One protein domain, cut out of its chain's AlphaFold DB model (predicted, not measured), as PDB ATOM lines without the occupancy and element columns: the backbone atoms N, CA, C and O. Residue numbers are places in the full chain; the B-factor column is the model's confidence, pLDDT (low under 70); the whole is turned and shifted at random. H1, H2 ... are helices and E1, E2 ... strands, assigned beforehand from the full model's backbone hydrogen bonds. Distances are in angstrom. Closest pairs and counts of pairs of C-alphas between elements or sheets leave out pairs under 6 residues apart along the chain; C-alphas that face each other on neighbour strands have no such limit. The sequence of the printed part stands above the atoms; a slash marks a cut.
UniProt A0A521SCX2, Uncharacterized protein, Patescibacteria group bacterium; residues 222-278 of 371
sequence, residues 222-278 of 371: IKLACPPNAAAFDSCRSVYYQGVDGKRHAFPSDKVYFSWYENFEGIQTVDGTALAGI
ATOM      1  N   ILE A 222     128.265 133.100 164.923       96.38
ATOM      2  CA  ILE A 222     128.971 134.102 165.723       96.38
ATOM      3  C   ILE A 222     129.806 133.460 166.834       96.38
ATOM      4  O   ILE A 222     129.456 132.409 167.374       96.38
ATOM      5  N   LYS A 223     130.913 134.108 167.197       96.31
ATOM      6  CA  LYS A 223     131.761 133.754 168.349       96.31
ATOM      7  C   LYS A 223     132.452 134.993 168.915       96.31
ATOM      8  O   LYS A 223     132.565 136.008 168.231       96.31
ATOM      9  N   LEU A 224     132.997 134.894 170.126       96.62
ATOM     10  CA  LEU A 224     133.902 135.930 170.636       96.62
ATOM     11  C   LEU A 224     135.284 135.832 169.986       96.62
ATOM     12  O   LEU A 224     135.740 134.749 169.594       96.62
ATOM     13  N   ALA A 225     135.985 136.964 169.952       94.31
ATOM     14  CA  ALA A 225     137.410 136.993 169.659       94.31
ATOM     15  C   ALA A 225     138.160 136.207 170.742       94.31
ATOM     16  O   ALA A 225     137.913 136.397 171.932       94.31
ATOM     17  N   CYS A 226     139.072 135.324 170.338       93.50
ATOM     18  CA  CYS A 226     139.921 134.619 171.291       93.50
ATOM     19  C   CYS A 226     141.248 135.356 171.477       93.50
ATOM     20  O   CYS A 226     141.861 135.726 170.471       93.50
ATOM     21  N   PRO A 227     141.748 135.509 172.717       92.12
ATOM     22  CA  PRO A 227     143.131 135.916 172.917       92.12
ATOM     23  C   PRO A 227     144.094 134.856 172.340       92.12
ATOM     24  O   PRO A 227     143.733 133.674 172.280       92.12
ATOM     25  N   PRO A 228     145.331 135.236 171.956       89.50
ATOM     26  CA  PRO A 228     146.289 134.326 171.317       89.50
ATOM     27  C   PRO A 228     146.549 133.018 172.082       89.50
ATOM     28  O   PRO A 228     146.740 131.976 171.465       89.50
ATOM     29  N   ASN A 229     146.481 133.052 173.418       91.81
ATOM     30  CA  ASN A 229     146.738 131.907 174.299       91.81
ATOM     31  C   ASN A 229     145.470 131.388 175.001       91.81
ATOM     32  O   ASN A 229     145.553 130.859 176.108       91.81
ATOM     33  N   ALA A 230     144.288 131.572 174.400       92.25
ATOM     34  CA  ALA A 230     143.036 131.094 174.987       92.25
ATOM     35  C   ALA A 230     143.089 129.579 175.256       92.25
ATOM     36  O   ALA A 230     143.486 128.794 174.386       92.25
ATOM     37  N   ALA A 231     142.656 129.166 176.445       92.12
ATOM     38  CA  ALA A 231     142.551 127.755 176.791       92.12
ATOM     39  C   ALA A 231     141.494 127.048 175.921       92.12
ATOM     40  O   ALA A 231     140.611 127.679 175.339       92.12
ATOM     41  N   ALA A 232     141.554 125.716 175.840       85.69
ATOM     42  CA  ALA A 232     140.586 124.937 175.060       85.69
ATOM     43  C   ALA A 232     139.138 125.103 175.563       85.69
ATOM     44  O   ALA A 232     138.209 125.087 174.762       85.69
ATOM     45  N   PHE A 233     138.966 125.307 176.870       86.06
ATOM     46  CA  PHE A 233     137.679 125.517 177.538       86.06
ATOM     47  C   PHE A 233     137.274 126.997 177.635       86.06
ATOM     48  O   PHE A 233     136.300 127.324 178.311       86.06
ATOM     49  N   ASP A 234     138.024 127.908 177.009       91.62
ATOM     50  CA  ASP A 234     137.670 129.323 177.012       91.62
ATOM     51  C   ASP A 234     136.334 129.536 176.285       91.62
ATOM     52  O   ASP A 234     136.114 129.031 175.180       91.62
ATOM     53  N   SER A 235     135.449 130.330 176.889       89.75
ATOM     54  CA  SER A 235     134.148 130.690 176.316       89.75
ATOM     55  C   SER A 235     134.235 131.242 174.886       89.75
ATOM     56  O   SER A 235     133.316 131.032 174.095       89.75
ATOM     57  N   CYS A 236     135.357 131.866 174.502       93.88
ATOM     58  CA  CYS A 236     135.580 132.377 173.151       93.88
ATOM     59  C   CYS A 236     135.640 131.281 172.072       93.88
ATOM     60  O   CYS A 236     135.491 131.570 170.880       93.88
ATOM     61  N   ARG A 237     135.880 130.022 172.468       93.00
ATOM     62  CA  ARG A 237     135.896 128.852 171.577       93.00
ATOM     63  C   ARG A 237     134.495 128.353 171.242       93.00
ATOM     64  O   ARG A 237     134.344 127.627 170.266       93.00
ATOM     65  N   SER A 238     133.486 128.776 172.001       95.50
ATOM     66  CA  SER A 238     132.093 128.443 171.714       95.50
ATOM     67  C   SER A 238     131.626 129.163 170.452       95.50
ATOM     68  O   SER A 238     131.770 130.382 170.327       95.50
ATOM     69  N   VAL A 239     131.049 128.399 169.528       97.06
ATOM     70  CA  VAL A 239     130.364 128.921 168.344       97.06
ATOM     71  C   VAL A 239     128.868 128.907 168.622       97.06
ATOM     72  O   VAL A 239     128.347 127.958 169.215       97.06
ATOM     73  N   TYR A 240     128.182 129.953 168.180       97.50
ATOM     74  CA  TYR A 240     126.741 130.088 168.307       97.50
ATOM     75  C   TYR A 240     126.102 130.294 166.940       97.50
ATOM     76  O   TYR A 240     126.641 131.000 166.089       97.50
ATOM     77  N   TYR A 241     124.922 129.712 166.763       97.12
ATOM     78  CA  TYR A 241     123.990 130.071 165.706       97.12
ATOM     79  C   TYR A 241     123.002 131.118 166.226       97.12
ATOM     80  O   TYR A 241     122.384 130.905 167.265       97.12
ATOM     81  N   GLN A 242     122.833 132.235 165.528       94.62
ATOM     82  CA  GLN A 242     121.805 133.227 165.826       94.62
ATOM     83  C   GLN A 242     120.502 132.838 165.119       94.62
ATOM     84  O   GLN A 242     120.435 132.914 163.894       94.62
ATOM     85  N   GLY A 243     119.492 132.428 165.887       93.00
ATOM     86  CA  GLY A 243     118.178 132.000 165.403       93.00
ATOM     87  C   GLY A 243     117.279 133.160 164.973       93.00
ATOM     88  O   GLY A 243     117.518 134.325 165.296       93.00
ATOM     89  N   VAL A 244     116.237 132.866 164.182       89.62
ATOM     90  CA  VAL A 244     115.211 133.871 163.813       89.62
ATOM     91  C   VAL A 244     114.319 134.235 165.001       89.62
ATOM     92  O   VAL A 244     113.638 135.254 164.969       89.62
ATOM     93  N   ASP A 245     114.364 133.427 166.059       88.50
ATOM     94  CA  ASP A 245     113.732 133.657 167.358       88.50
ATOM     95  C   ASP A 245     114.431 134.751 168.194       88.50
ATOM     96  O   ASP A 245     113.985 135.071 169.296       88.50
ATOM     97  N   GLY A 246     115.527 135.325 167.682       89.00
ATOM     98  CA  GLY A 246     116.308 136.359 168.354       89.00
ATOM     99  C   GLY A 246     117.267 135.822 169.416       89.00
ATOM    100  O   GLY A 246     117.831 136.623 170.163       89.00
ATOM    101  N   LYS A 247     117.474 134.501 169.498       92.88
ATOM    102  CA  LYS A 247     118.369 133.865 170.470       92.88
ATOM    103  C   LYS A 247     119.652 133.356 169.820       92.88
ATOM    104  O   LYS A 247     119.764 133.214 168.604       92.88
ATOM    105  N   ARG A 248     120.656 133.078 170.652       95.81
ATOM    106  CA  ARG A 248     121.897 132.401 170.261       95.81
ATOM    107  C   ARG A 248     121.869 130.958 170.770       95.81
ATOM    108  O   ARG A 248     121.653 130.713 171.957       95.81
ATOM    109  N   HIS A 249     122.115 130.012 169.876       97.38
ATOM    110  CA  HIS A 249     122.091 128.572 170.122       97.38
ATOM    111  C   HIS A 249     123.518 128.040 170.050       97.38
ATOM    112  O   HIS A 249     124.160 128.128 169.003       97.38
ATOM    113  N   ALA A 250     124.045 127.529 171.161       97.56
ATOM    114  CA  ALA A 250     125.412 127.023 171.187       97.56
ATOM    115  C   ALA A 250     125.516 125.692 170.435       97.56
ATOM    116  O   ALA A 250     124.599 124.868 170.490       97.56
ATOM    117  N   PHE A 251     126.653 125.462 169.780       97.56
ATOM    118  CA  PHE A 251     127.054 124.129 169.335       97.56
ATOM    119  C   PHE A 251     127.758 123.412 170.497       97.56
ATOM    120  O   PHE A 251     128.827 123.863 170.908       97.56
ATOM    121  N   PRO A 252     127.207 122.304 171.030       96.00
ATOM    122  CA  PRO A 252     127.798 121.602 172.175       96.00
ATOM    123  C   PRO A 252     129.183 121.000 171.914       96.00
ATOM    124  O   PRO A 252     129.954 120.795 172.847       96.00
ATOM    125  N   SER A 253     129.484 120.678 170.655       94.69
ATOM    126  CA  SER A 253     130.773 120.144 170.223       94.69
ATOM    127  C   SER A 253     131.045 120.473 168.757       94.69
ATOM    128  O   SER A 253     130.132 120.786 167.984       94.69
ATOM    129  N   ASP A 254     132.307 120.340 168.361       94.44
ATOM    130  CA  ASP A 254     132.741 120.397 166.967       94.44
ATOM    131  C   ASP A 254     132.018 119.351 166.102       94.44
ATOM    132  O   ASP A 254     131.577 119.664 165.002       94.44
ATOM    133  N   LYS A 255     131.792 118.136 166.612       96.50
ATOM    134  CA  LYS A 255     131.060 117.089 165.888       96.50
ATOM    135  C   LYS A 255     129.614 117.489 165.571       96.50
ATOM    136  O   LYS A 255     129.108 117.102 164.518       96.50
ATOM    137  N   VAL A 256     128.942 118.239 166.453       97.69
ATOM    138  CA  VAL A 256     127.605 118.785 166.160       97.69
ATOM    139  C   VAL A 256     127.711 119.864 165.089       97.69
ATOM    140  O   VAL A 256     126.961 119.818 164.115       97.69
ATOM    141  N   TYR A 257     128.668 120.786 165.213       97.44
ATOM    142  CA  TYR A 257     128.916 121.823 164.210       97.44
ATOM    143  C   TYR A 257     129.166 121.226 162.815       97.44
ATOM    144  O   TYR A 257     128.470 121.569 161.861       97.44
ATOM    145  N   PHE A 258     130.063 120.243 162.716       97.00
ATOM    146  CA  PHE A 258     130.415 119.565 161.466       97.00
ATOM    147  C   PHE A 258     129.330 118.630 160.917       97.00
ATOM    148  O   PHE A 258     129.472 118.076 159.830       97.00
ATOM    149  N   SER A 259     128.223 118.438 161.641       97.00
ATOM    150  CA  SER A 259     127.029 117.814 161.057       97.00
ATOM    151  C   SER A 259     126.197 118.798 160.225       97.00
ATOM    152  O   SER A 259     125.414 118.360 159.384       97.00
ATOM    153  N   TRP A 260     126.380 120.109 160.437       97.06
ATOM    154  CA  TRP A 260     125.674 121.194 159.747       97.06
ATOM    155  C   TRP A 260     126.536 121.948 158.735       97.06
ATOM    156  O   TRP A 260     126.009 122.390 157.717       97.06
ATOM    157  N   TYR A 261     127.833 122.091 159.005       95.81
ATOM    158  CA  TYR A 261     128.760 122.886 158.204       95.81
ATOM    159  C   TYR A 261     130.007 122.080 157.850       95.81
ATOM    160  O   TYR A 261     130.429 121.214 158.608       95.81
ATOM    161  N   GLU A 262     130.623 122.382 156.714       94.69
ATOM    162  CA  GLU A 262     131.826 121.672 156.260       94.69
ATOM    163  C   GLU A 262     133.105 122.216 156.904       94.69
ATOM    164  O   GLU A 262     134.064 121.481 157.133       94.69
ATOM    165  N   ASN A 263     133.126 123.513 157.208       94.62
ATOM    166  CA  ASN A 263     134.284 124.232 157.720       94.62
ATOM    167  C   ASN A 263     133.833 125.410 158.611       94.62
ATOM    168  O   ASN A 263     132.640 125.622 158.837       94.62
ATOM    169  N   PHE A 264     134.789 126.173 159.145       93.31
ATOM    170  CA  PHE A 264     134.530 127.343 159.996       93.31
ATOM    171  C   PHE A 264     134.385 128.663 159.214       93.31
ATOM    172  O   PHE A 264     134.453 129.743 159.808       93.31
ATOM    173  N   GLU A 265     134.217 128.611 157.891       91.75
ATOM    174  CA  GLU A 265     134.007 129.813 157.087       91.75
ATOM    175  C   GLU A 265     132.665 130.469 157.425       91.75
ATOM    176  O   GLU A 265     131.692 129.829 157.822       91.75
ATOM    177  N   GLY A 266     132.621 131.794 157.304       89.06
ATOM    178  CA  GLY A 266     131.423 132.571 157.605       89.06
ATOM    179  C   GLY A 266     131.171 132.818 159.095       89.06
ATOM    180  O   GLY A 266     130.288 133.619 159.399       89.06
ATOM    181  N   ILE A 267     131.937 132.238 160.028       95.31
ATOM    182  CA  ILE A 267     131.820 132.593 161.451       95.31
ATOM    183  C   ILE A 267     132.290 134.033 161.669       95.31
ATOM    184  O   ILE A 267     133.447 134.376 161.428       95.31
ATOM    185  N   GLN A 268     131.393 134.876 162.171       95.12
ATOM    186  CA  GLN A 268     131.686 136.256 162.523       95.12
ATOM    187  C   GLN A 268     132.217 136.344 163.948       95.12
ATOM    188  O   GLN A 268     131.705 135.722 164.881       95.12
ATOM    189  N   THR A 269     133.251 137.159 164.119       94.81
ATOM    190  CA  THR A 269     133.728 137.531 165.447       94.81
ATOM    191  C   THR A 269     132.969 138.762 165.918       94.81
ATOM    192  O   THR A 269     132.893 139.747 165.190       94.81
ATOM    193  N   VAL A 270     132.419 138.704 167.128       93.94
ATOM    194  CA  VAL A 270     131.610 139.780 167.715       93.94
ATOM    195  C   VAL A 270     132.173 140.198 169.071       93.94
ATOM    196  O   VAL A 270     132.912 139.442 169.711       93.94
ATOM    197  N   ASP A 271     131.837 141.406 169.517       91.62
ATOM    198  CA  ASP A 271     132.213 141.886 170.842       91.62
ATOM    199  C   ASP A 271     131.400 141.198 171.955       91.62
ATOM    200  O   ASP A 271     130.293 140.690 171.746       91.62
ATOM    201  N   GLY A 272     131.968 141.174 173.167       90.50
ATOM    202  CA  GLY A 272     131.352 140.520 174.324       90.50
ATOM    203  C   GLY A 272     129.984 141.092 174.681       90.50
ATOM    204  O   GLY A 272     129.081 140.335 175.036       90.50
ATOM    205  N   THR A 273     129.814 142.407 174.545       85.12
ATOM    206  CA  THR A 273     128.561 143.098 174.858       85.12
ATOM    207  C   THR A 273     127.456 142.780 173.851       85.12
ATOM    208  O   THR A 273     126.343 142.456 174.262       85.12
ATOM    209  N   ALA A 274     127.755 142.768 172.552       88.94
ATOM    210  CA  ALA A 274     126.820 142.386 171.503       88.94
ATOM    211  C   ALA A 274     126.423 140.918 171.619       88.94
ATOM    212  O   ALA A 274     125.238 140.605 171.524       88.94
ATOM    213  N   LEU A 275     127.384 140.019 171.886       91.19
ATOM    214  CA  LEU A 275     127.059 138.615 172.107       91.19
ATOM    215  C   LEU A 275     126.142 138.474 173.328       91.19
ATOM    216  O   LEU A 275     125.125 137.792 173.230       91.19
ATOM    217  N   ALA A 276     126.483 139.097 174.464       89.88
ATOM    218  CA  ALA A 276     125.700 139.046 175.706       89.88
ATOM    219  C   ALA A 276     124.287 139.632 175.565       89.88
ATOM    220  O   ALA A 276     123.375 139.156 176.232       89.88
ATOM    221  N   GLY A 277     124.097 140.602 174.668       87.00
ATOM    222  CA  GLY A 277     122.787 141.156 174.333       87.00
ATOM    223  C   GLY A 277     121.860 140.200 173.571       87.00
ATOM    224  O   GLY A 277     120.696 140.533 173.375       87.00
ATOM    225  N   ILE A 278     122.346 139.030 173.140       90.38
ATOM    226  CA  ILE A 278     121.538 137.992 172.491       90.38
ATOM    227  C   ILE A 278     121.235 136.888 173.516       90.38
ATOM    228  O   ILE A 278     122.165 136.188 173.940       90.38
TER     229      ILE A 278
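AT A GLANCE: This is residues 222 to 278 of the 371 residues of an uncharacterized protein of Patescibacteria group bacterium (UniProt A0A521SCX2). Two small strand pairs, E1 with E4 and the hairpin E2 and E3, make the middle, with short helices at opposite ends, H1 and H2; residues 228 to 233 stick out. The 57 printed residues hold E1, E2, E3, H1, E4, H2 in order, mixed in class, with under half in named elements. The whole is compact, radius of gyration of the C-alphas 11.4 A, spanning 31 by 26 by 18 A.

IN THESE COORDINATES: E1, residues 222 to 224, begins at C-alpha 222 (128.971, 134.102, 165.723). E2 is 240 to 242, E3 248 to 250, H1 254 to 260, 10.1 A long, E4 268 to 270, and H2 272 to 276, ending at C-alpha 276 (125.700, 139.046, 175.706).

HOW THE PARTS SIT: E1 and E4 are parallel; N 223 and O 268, 2.9 A, are within hydrogen-bond range. Hairpin E2 and E3 is antiparallel, with N 241 and O 249 at 2.8 A. The closest C-alphas of E1 and E2, Ile 222 and Tyr 240, are 5.3 A apart. H1 and H2 are apart. Every O i to N i+4 pair is within range in H2, 2 of 3 in H1.

THE WHOLE: C-alphas 229 and 245 are farthest apart, 33.8 A. The printed part has no cut. The link E1 to E2 is long. No printed residue is under 70 in pLDDT.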